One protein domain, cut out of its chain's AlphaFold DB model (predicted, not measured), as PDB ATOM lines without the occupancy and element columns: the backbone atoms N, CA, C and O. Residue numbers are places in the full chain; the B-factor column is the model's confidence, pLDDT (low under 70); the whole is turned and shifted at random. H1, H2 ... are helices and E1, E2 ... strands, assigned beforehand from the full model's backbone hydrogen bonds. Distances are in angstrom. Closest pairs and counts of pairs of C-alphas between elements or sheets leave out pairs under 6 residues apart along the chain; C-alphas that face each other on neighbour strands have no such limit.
ATOM      1  N   PHE A   4      32.160  50.497 -94.691       88.19
ATOM      2  CA  PHE A   4      33.175  50.215 -95.698       88.19
ATOM      3  C   PHE A   4      34.577  50.198 -95.088       88.19
ATOM      4  O   PHE A   4      35.329  49.280 -95.401       88.19
ATOM      5  N   ASP A   5      34.875  51.076 -94.120       89.69
ATOM      6  CA  ASP A   5      36.117  50.996 -93.328       89.69
ATOM      7  C   ASP A   5      36.244  49.634 -92.625       89.69
ATOM      8  O   ASP A   5      37.316  49.034 -92.572       89.69
ATOM      9  N   GLN A   6      35.136  49.115 -92.081       90.25
ATOM     10  CA  GLN A   6      35.120  47.796 -91.444       90.25
ATOM     11  C   GLN A   6      35.306  46.657 -92.452       90.25
ATOM     12  O   GLN A   6      35.977  45.680 -92.127       90.25
ATOM     13  N   ILE A   7      34.725  46.763 -93.654       90.31
ATOM     14  CA  ILE A   7      34.913  45.784 -94.740       90.31
ATOM     15  C   ILE A   7      36.387  45.768 -95.191       90.31
ATOM     16  O   ILE A   7      36.965  44.694 -95.372       90.31
ATOM     17  N   GLU A   8      37.023  46.937 -95.275       90.62
ATOM     18  CA  GLU A   8      38.446  47.066 -95.598       90.62
ATOM     19  C   GLU A   8      39.339  46.486 -94.498       90.62
ATOM     20  O   GLU A   8      40.256  45.716 -94.785       90.62
ATOM     21  N   ALA A   9      39.004  46.738 -93.230       88.31
ATOM     22  CA  ALA A   9      39.715  46.181 -92.081       88.31
ATOM     23  C   ALA A   9      39.659  44.642 -92.008       88.31
ATOM     24  O   ALA A   9      40.570  44.023 -91.459       88.31
ATOM     25  N   VAL A  10      38.619  44.011 -92.568       87.31
ATOM     26  CA  VAL A  10      38.528  42.541 -92.690       87.31
ATOM     27  C   VAL A  10      39.122  42.003 -93.998       87.31
ATOM     28  O   VAL A  10      39.030  40.805 -94.266       87.31
ATOM     29  N   GLY A  11      39.766  42.862 -94.791       87.81
ATOM     30  CA  GLY A  11      40.571  42.475 -95.944       87.81
ATOM     31  C   GLY A  11      39.845  42.502 -97.289       87.81
ATOM     32  O   GLY A  11      40.334  41.884 -98.234       87.81
ATOM     33  N   LEU A  12      38.703  43.186 -97.414       91.00
ATOM     34  CA  LEU A  12      38.010  43.377 -98.694       91.00
ATOM     35  C   LEU A  12      37.804  44.860 -99.013       91.00
ATOM     36  O   LEU A  12      37.399  45.639 -98.171       91.00
ATOM     37  N   HIS A  13      37.994  45.244-100.266       92.25
ATOM     38  CA  HIS A  13      37.670  46.566-100.782       92.25
ATOM     39  C   HIS A  13      36.466  46.469-101.720       92.25
ATOM     40  O   HIS A  13      36.435  45.616-102.610       92.25
ATOM     41  N   VAL A  14      35.462  47.327-101.534       92.06
ATOM     42  CA  VAL A  14      34.256  47.342-102.374       92.06
ATOM     43  C   VAL A  14      34.529  48.175-103.623       92.06
ATOM     44  O   VAL A  14      34.739  49.376-103.550       92.06
ATOM     45  N   ILE A  15      34.497  47.539-104.791       92.19
ATOM     46  CA  ILE A  15      34.725  48.196-106.084       92.19
ATOM     47  C   ILE A  15      33.420  48.813-106.596       92.19
ATOM     48  O   ILE A  15      33.394  49.933-107.102       92.19
ATOM     49  N   SER A  16      32.308  48.081-106.481       91.94
ATOM     50  CA  SER A  16      30.997  48.526-106.960       91.94
ATOM     51  C   SER A  16      29.862  47.978-106.094       91.94
ATOM     52  O   SER A  16      30.029  47.015-105.352       91.94
ATOM     53  N   GLY A  17      28.688  48.614-106.171       90.81
ATOM     54  CA  GLY A  17      27.511  48.180-105.412       90.81
ATOM     55  C   GLY A  17      27.423  48.722-103.977       90.81
ATOM     56  O   GLY A  17      26.589  48.243-103.217       90.81
ATOM     57  N   HIS A  18      28.203  49.752-103.617       92.19
ATOM     58  CA  HIS A  18      28.221  50.390-102.287       92.19
ATOM     59  C   HIS A  18      26.826  50.620-101.683       92.19
ATOM     60  O   HIS A  18      26.531  50.120-100.602       92.19
ATOM     61  N   ARG A  19      25.925  51.312-102.399       91.00
ATOM     62  CA  ARG A  19      24.568  51.590-101.888       91.00
ATOM     63  C   ARG A  19      23.760  50.322-101.635       91.00
ATOM     64  O   ARG A  19      22.980  50.270-100.693       91.00
ATOM     65  N   ARG A  20      23.935  49.307-102.484       90.31
ATOM     66  CA  ARG A  20      23.228  48.031-102.360       90.31
ATOM     67  C   ARG A  20      23.738  47.251-101.156       90.31
ATOM     68  O   ARG A  20      22.932  46.751-100.382       90.31
ATOM     69  N   LEU A  21      25.059  47.204-100.984       91.75
ATOM     70  CA  LEU A  21      25.701  46.599 -99.824       91.75
ATOM     71  C   LEU A  21      25.244  47.285 -98.536       91.75
ATOM     72  O   LEU A  21      24.758  46.621 -97.629       91.75
ATOM     73  N   GLN A  22      25.319  48.615 -98.487       91.69
ATOM     74  CA  GLN A  22      24.875  49.389 -97.334       91.69
ATOM     75  C   GLN A  22      23.391  49.158 -97.033       91.69
ATOM     76  O   GLN A  22      23.056  48.873 -95.889       91.69
ATOM     77  N   GLY A  23      22.515  49.216 -98.041       91.62
ATOM     78  CA  GLY A  23      21.082  48.979 -97.863       91.62
ATOM     79  C   GLY A  23      20.769  47.566 -97.364       91.62
ATOM     80  O   GLY A  23      19.967  47.411 -96.448       91.62
ATOM     81  N   ALA A  24      21.440  46.543 -97.903       91.19
ATOM     82  CA  ALA A  24      21.283  45.163 -97.446       91.19
ATOM     83  C   ALA A  24      21.710  45.003 -95.981       91.19
ATOM     84  O   ALA A  24      20.944  44.484 -95.171       91.19
ATOM     85  N   LEU A  25      22.890  45.515 -95.622       91.31
ATOM     86  CA  LEU A  25      23.420  45.424 -94.263       91.31
ATOM     87  C   LEU A  25      22.564  46.221 -93.265       91.31
ATOM     88  O   LEU A  25      22.252  45.716 -92.190       91.31
ATOM     89  N   GLN A  26      22.111  47.423 -93.630       90.25
ATOM     90  CA  GLN A  26      21.207  48.237 -92.807       90.25
ATOM     91  C   GLN A  26      19.838  47.581 -92.596       90.25
ATOM     92  O   GLN A  26      19.249  47.734 -91.531       90.25
ATOM     93  N   ALA A  27      19.351  46.823 -93.579       90.31
ATOM     94  CA  ALA A  27      18.133  46.026 -93.461       90.31
ATOM     95  C   ALA A  27      18.331  44.717 -92.665       90.31
ATOM     96  O   ALA A  27      17.379  43.962 -92.486       90.31
ATOM     97  N   GLY A  28      19.547  44.430 -92.185       89.75
ATOM     98  CA  GLY A  28      19.864  43.200 -91.454       89.75
ATOM     99  C   GLY A  28      20.035  41.969 -92.351       89.75
ATOM    100  O   GLY A  28      20.031  40.842 -91.856       89.75
ATOM    101  N   HIS A  29      20.194  42.160 -93.661       90.81
ATOM    102  CA  HIS A  29      20.427  41.089 -94.624       90.81
ATOM    103  C   HIS A  29      21.916  40.922 -94.934       90.81
ATOM    104  O   HIS A  29      22.695  41.876 -94.920       90.81
ATOM    105  N   ALA A  30      22.311  39.692 -95.261       90.88
ATOM    106  CA  ALA A  30      23.624  39.440 -95.834       90.88
ATOM    107  C   ALA A  30      23.646  39.840 -97.316       90.88
ATOM    108  O   ALA A  30      22.666  39.661 -98.039       90.88
ATOM    109  N   ALA A  31      24.786  40.340 -97.773       90.44
ATOM    110  CA  ALA A  31      25.039  40.694 -99.156       90.44
ATOM    111  C   ALA A  31      26.078  39.748 -99.761       90.44
ATOM    112  O   ALA A  31      27.064  39.399 -99.112       90.44
ATOM    113  N   MET A  32      25.872  39.346-101.013       90.81
ATOM    114  CA  MET A  32      26.849  38.556-101.757       90.81
ATOM    115  C   MET A  32      27.703  39.479-102.616       90.81
ATOM    116  O   MET A  32      27.175  40.319-103.345       90.81
ATOM    117  N   ALA A  33      29.015  39.302-102.542       91.31
ATOM    118  CA  ALA A  33      29.994  40.040-103.317       91.31
ATOM    119  C   ALA A  33      30.902  39.076-104.085       91.31
ATOM    120  O   ALA A  33      31.149  37.957-103.633       91.31
ATOM    121  N   LYS A  34      31.404  39.503-105.244       90.81
ATOM    122  CA  LYS A  34      32.282  38.698-106.101       90.81
ATOM    123  C   LYS A  34      33.565  39.438-106.431       90.81
ATOM    124  O   LYS A  34      33.533  40.631-106.727       90.81
ATOM    125  N   THR A  35      34.676  38.723-106.441       88.25
ATOM    126  CA  THR A  35      35.942  39.194-107.010       88.25
ATOM    127  C   THR A  35      36.024  38.904-108.506       88.25
ATOM    128  O   THR A  35      35.311  38.055-109.044       88.25
ATOM    129  N   SER A  36      36.922  39.599-109.201       83.50
ATOM    130  CA  SER A  36      37.175  39.393-110.635       83.50
ATOM    131  C   SER A  36      37.614  37.965-110.981       83.50
ATOM    132  O   SER A  36      37.312  37.487-112.070       83.50
ATOM    133  N   ASP A  37      38.273  37.268-110.050       83.88
ATOM    134  CA  ASP A  37      38.709  35.872-110.196       83.88
ATOM    135  C   ASP A  37      37.581  34.836-110.024       83.88
ATOM    136  O   ASP A  37      37.796  33.641-110.207       83.88
ATOM    137  N   GLY A  38      36.369  35.280-109.679       83.56
ATOM    138  CA  GLY A  38      35.222  34.405-109.489       83.56
ATOM    139  C   GLY A  38      34.910  34.033-108.039       83.56
ATOM    140  O   GLY A  38      33.847  33.454-107.806       83.56
ATOM    141  N   THR A  39      35.767  34.379-107.074       86.75
ATOM    142  CA  THR A  39      35.527  34.086-105.654       86.75
ATOM    143  C   THR A  39      34.311  34.848-105.134       86.75
ATOM    144  O   THR A  39      34.162  36.049-105.356       86.75
ATOM    145  N   VAL A  40      33.440  34.147-104.407       88.81
ATOM    146  CA  VAL A  40      32.239  34.728-103.802       88.81
ATOM    147  C   VAL A  40      32.436  34.890-102.298       88.81
ATOM    148  O   VAL A  40      32.895  33.979-101.607       88.81
ATOM    149  N   TYR A  41      32.050  36.053-101.794       90.38
ATOM    150  CA  TYR A  41      32.049  36.404-100.383       90.38
ATOM    151  C   TYR A  41      30.630  36.742 -99.940       90.38
ATOM    152  O   TYR A  41      29.880  37.407-100.651       90.38
ATOM    153  N   GLN A  42      30.276  36.313 -98.741       91.75
ATOM    154  CA  GLN A  42      29.099  36.769 -98.028       91.75
ATOM    155  C   GLN A  42      29.532  37.809 -96.998       91.75
ATOM    156  O   GLN A  42      30.387  37.534 -96.157       91.75
ATOM    157  N   ILE A  43      28.939  38.995 -97.066       92.69
ATOM    158  CA  ILE A  43      29.162  40.100 -96.136       92.69
ATOM    159  C   ILE A  43      27.899  40.251 -95.294       92.69
ATOM    160  O   ILE A  43      26.802  40.356 -95.838       92.69
ATOM    161  N   SER A  44      28.020  40.250 -93.973       93.25
ATOM    162  CA  SER A  44      26.890  40.410 -93.055       93.25
ATOM    163  C   SER A  44      27.260  41.283 -91.861       93.25
ATOM    164  O   SER A  44      28.437  41.474 -91.554       93.25
ATOM    165  N   LEU A  45      26.249  41.827 -91.181       92.31
ATOM    166  CA  LEU A  45      26.421  42.451 -89.872       92.31
ATOM    167  C   LEU A  45      26.056  41.440 -88.786       92.31
ATOM    168  O   LEU A  45      24.940  40.929 -88.754       92.31
ATOM    169  N   GLN A  46      26.988  41.175 -87.876       88.50
ATOM    170  CA  GLN A  46      26.769  40.333 -86.706       88.50
ATOM    171  C   GLN A  46      27.159  41.117 -85.455       88.50
ATOM    172  O   GLN A  46      28.310  41.521 -85.307       88.50
ATOM    173  N   ASN A  47      26.200  41.345 -84.554       86.44
ATOM    174  CA  ASN A  47      26.395  42.127 -83.326       86.44
ATOM    175  C   ASN A  47      27.003  43.524 -83.579       86.44
ATOM    176  O   ASN A  47      27.848  43.988 -82.821       86.44
ATOM    177  N   GLY A  48      26.600  44.176 -84.676       84.31
ATOM    178  CA  GLY A  48      27.102  45.500 -85.061       84.31
ATOM    179  C   GLY A  48      28.491  45.511 -85.710       84.31
ATOM    180  O   GLY A  48      28.966  46.586 -86.062       84.31
ATOM    181  N   ALA A  49      29.120  44.348 -85.904       88.31
ATOM    182  CA  ALA A  49      30.399  44.212 -86.593       88.31
ATOM    183  C   ALA A  49      30.221  43.571 -87.974       88.31
ATOM    184  O   ALA A  49      29.436  42.630 -88.139       88.31
ATOM    185  N   VAL A  50      30.983  44.046 -88.957       91.44
ATOM    186  CA  VAL A  50      31.053  43.410 -90.276       91.44
ATOM    187  C   VAL A  50      31.738  42.049 -90.170       91.44
ATOM    188  O   VAL A  50      32.818  41.901 -89.594       91.44
ATOM    189  N   ARG A  51      31.114  41.039 -90.771       92.06
ATOM    190  CA  ARG A  51      31.677  39.708 -90.980       92.06
ATOM    191  C   ARG A  51      31.723  39.407 -92.468       92.06
ATOM    192  O   ARG A  51      30.765  39.660 -93.192       92.06
ATOM    193  N   VAL A  52      32.840  38.834 -92.895       91.06
ATOM    194  CA  VAL A  52      33.061  38.375 -94.263       91.06
ATOM    195  C   VAL A  52      33.331  36.879 -94.221       91.06
ATOM    196  O   VAL A  52      34.220  36.422 -93.506       91.06
ATOM    197  N   GLN A  53      32.567  36.117 -94.995       91.00
ATOM    198  CA  GLN A  53      32.742  34.682 -95.158       91.00
ATOM    199  C   GLN A  53      32.980  34.366 -96.632       91.00
ATOM    200  O   GLN A  53      32.152  34.677 -97.484       91.00
ATOM    201  N   LYS A  54      34.108  33.726 -96.941       89.81
ATOM    202  CA  LYS A  54      34.361  33.177 -98.277       89.81
ATOM    203  C   LYS A  54      33.464  31.958 -98.491       89.81
ATOM    204  O   LYS A  54      33.466  31.048 -97.664       89.81
ATOM    205  N   LEU A  55      32.708  31.938 -99.585       86.88
ATOM    206  CA  LEU A  55      31.849  30.815 -99.945       86.88
ATOM    207  C   LEU A  55      32.601  29.855-100.869       86.88
ATOM    208  O   LEU A  55      33.271  30.274-101.812       86.88
ATOM    209  N   SER A  56      32.485  28.556-100.595       72.44
ATOM    210  CA  SER A  56      33.127  27.489-101.380       72.44
ATOM    211  C   SER A  56      32.463  27.251-102.740       72.44
ATOM    212  O   SER A  56      32.971  26.472-103.542       72.44
ATOM    213  N   THR A  57      31.322  27.890-102.996       66.81
ATOM    214  CA  THR A  57      30.598  27.801-104.260       66.81
ATOM    215  C   THR A  57      30.911  29.017-105.122       66.81
ATOM    216  O   THR A  57      30.816  30.166-104.687       66.81
ATOM    217  N   THR A  58      31.238  28.781-106.392       60.94
ATOM    218  CA  THR A  58      31.108  29.803-107.430       60.94
ATOM    219  C   THR A  58      29.613  29.985-107.677       60.94
ATOM    220  O   THR A  58      29.044  29.316-108.534       60.94
ATOM    221  N   GLY A  59      28.945  30.781-106.839       54.88
ATOM    222  CA  GLY A  59      27.496  30.966-106.905       54.88
ATOM    223  C   GLY A  59      27.038  31.330-108.320       54.88
ATOM    224  O   GLY A  59      27.484  32.335-108.880       54.88
ATOM    225  N   GLU A  60      26.165  30.504-108.900       51.19
ATOM    226  CA  GLU A  60      25.409  30.851-110.100       51.19
ATOM    227  C   GLU A  60      24.319  31.847-109.704       51.19
ATOM    228  O   GLU A  60      23.301  31.514-109.105       51.19
ATOM    229  N   GLY A  61      24.607  33.111-109.967       56.38
ATOM    230  CA  GLY A  61      23.790  34.256-109.603       56.38
ATOM    231  C   GLY A  61      24.728  35.440-109.550       56.38
ATOM    232  O   GLY A  61      25.609  35.471-108.699       56.38
ATOM    233  N   VAL A  62      24.625  36.347-110.522       56.22
ATOM    234  CA  VAL A  62      25.541  37.486-110.673       56.22
ATOM    235  C   VAL A  62      25.527  38.296-109.373       56.22
ATOM    236  O   VAL A  62      24.515  38.935-109.090       56.22
ATOM    237  N   PRO A  63      26.602  38.293-108.560       65.31
ATOM    238  CA  PRO A  63      26.619  39.106-107.359       65.31
ATOM    239  C   PRO A  63      26.745  40.556-107.815       65.31
ATOM    240  O   PRO A  63      27.684  40.917-108.520       65.31
ATOM    241  N   GLU A  64      25.773  41.386-107.453       77.62
ATOM    242  CA  GLU A  64      25.687  42.782-107.910       77.62
ATOM    243  C   GLU A  64      26.691  43.711-107.208       77.62
ATOM    244  O   GLU A  64      26.703  44.920-107.442       77.62
ATOM    245  N   ILE A  65      27.530  43.147-106.339       90.12
ATOM    246  CA  ILE A  65      28.584  43.832-105.599       90.12
ATOM    247  C   ILE A  65      29.917  43.234-106.038       90.12
ATOM    248  O   ILE A  65      30.148  42.030-105.893       90.12
ATOM    249  N   LEU A  66      30.800  44.084-106.555       91.06
ATOM    250  CA  LEU A  66      32.168  43.700-106.884       91.06
ATOM    251  C   LEU A  66      33.096  44.091-105.741       91.06
ATOM    252  O   LEU A  66      33.017  45.209-105.229       91.06
ATOM    253  N   VAL A  67      33.991  43.183-105.371       92.81
ATOM    254  CA  VAL A  67      35.014  43.398-104.341       92.81
ATOM    255  C   VAL A  67      36.392  42.990-104.854       92.81
ATOM    256  O   VAL A  67      36.512  42.177-105.765       92.81
ATOM    257  N   ALA A  68      37.437  43.538-104.252       91.25
ATOM    258  CA  ALA A  68      38.808  43.058-104.369       91.25
ATOM    259  C   ALA A  68      39.325  42.686-102.975       91.25
ATOM    260  O   ALA A  68      38.949  43.336-102.003       91.25
ATOM    261  N   PRO A  69      40.189  41.673-102.841       88.31
ATOM    262  CA  PRO A  69      40.947  41.503-101.613       88.31
ATOM    263  C   PRO A  69      41.871  42.709-101.407       88.31
ATOM    264  O   PRO A  69      42.532  43.162-102.342       88.31
ATOM    265  N   VAL A  70      41.925  43.223-100.179       86.00
ATOM    266  CA  VAL A  70      42.931  44.209 -99.776       86.00
ATOM    267  C   VAL A  70      44.255  43.464 -99.700       86.00
ATOM    268  O   VAL A  70      44.439  42.596 -98.848       86.00
TER     269      VAL A  70
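What this domain is: This is residues 4 to 70 of the 76 residues of an uncharacterized protein of Pseudomonas duriflava (UniProt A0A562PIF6). One five-stranded sheet, strongly twisted and curled like part of a barrel, wraps round the short helix H1, which packs on both edge strands, E1 and E4. The second helix, H2, covers part of E2 and E3. The printed part has 67 residues, with named elements in the order H1, E1, H2, E2, E3, E4, E5, a mixed class of helices and strands. The sheet is mixed, in the order E1, E5, E2, E3, E4; E2, E3 and E4 form a meander, each strand the antiparallel neighbour of the one before. The whole is compact and rounded, with a radius of gyration of the C-alphas of 10.7 A and spans of 28 by 22 by 21 A.

Where its parts are: H1, residues 4 to 9, begins with C-alpha 4 at (33.175, 50.215, -95.698) and is 8.5 A long from first to last C-alpha. E1, residues 12 to 16, measures 12.0 A, and H2, residues 18 to 26, also 12.0 A. E2, residues 31 to 34, measures 10.2 A. E3, residues 40 to 46, measures 18.8 A, and E4, residues 49 to 55, measures 19.0 A. E5, residues 65 to 69, measures 13.2 A and ends with C-alpha 69 at (40.947, 41.503, -101.613).

How they stand to each other: E1 and E5 are antiparallel at 145 degrees, with N 13 and O 68 2.8 A apart, within hydrogen-bond range. E5 and E2 are parallel at 60 degrees, with N 34 and O 65 at 2.9 A. The pairing of E5 is staggered: residues 65 to 66 pair with E2, residues 66 to 69 with E1. E2 and E3 form an antiparallel hairpin at 151 degrees, with N 31 and O 43 at 2.8 A; E3 and E4 form another at 154 degrees, with N 44 and O 51 at 2.9 A. Edge strands E1 and E4 are only just apart, their closest C-alphas 8.3 A from each other. H1 is on the sheet; its closest C-alphas to these strands are Ile 7 to His 13, 6.7 A, and Gln 6 to Val 50, 6.1 A. H2 is on the sheet at a height of 8.3 A, over E3 and only just over E2, with 3 of its C-alphas falling on E2. The C-alphas of Leu 21 and Ala 31 are the closest of H2 and E2, 6.0 A apart. H2 runs only just slantwise to the strands, at 32 degrees to E3 on the local plane. In H1 and H2 every O i to N i+4 pair is within hydrogen-bond range.

The domain as a whole: The two C-alphas farthest apart, those of Asp 37 and Asn 47, are 30.2 A from each other. The printed part has no cut and no long link; the link from E4 to E5, nine residues, is short, and the others are tight. The mean pLDDT of the printed part is 86.2, with residues 57 to 63 under 70.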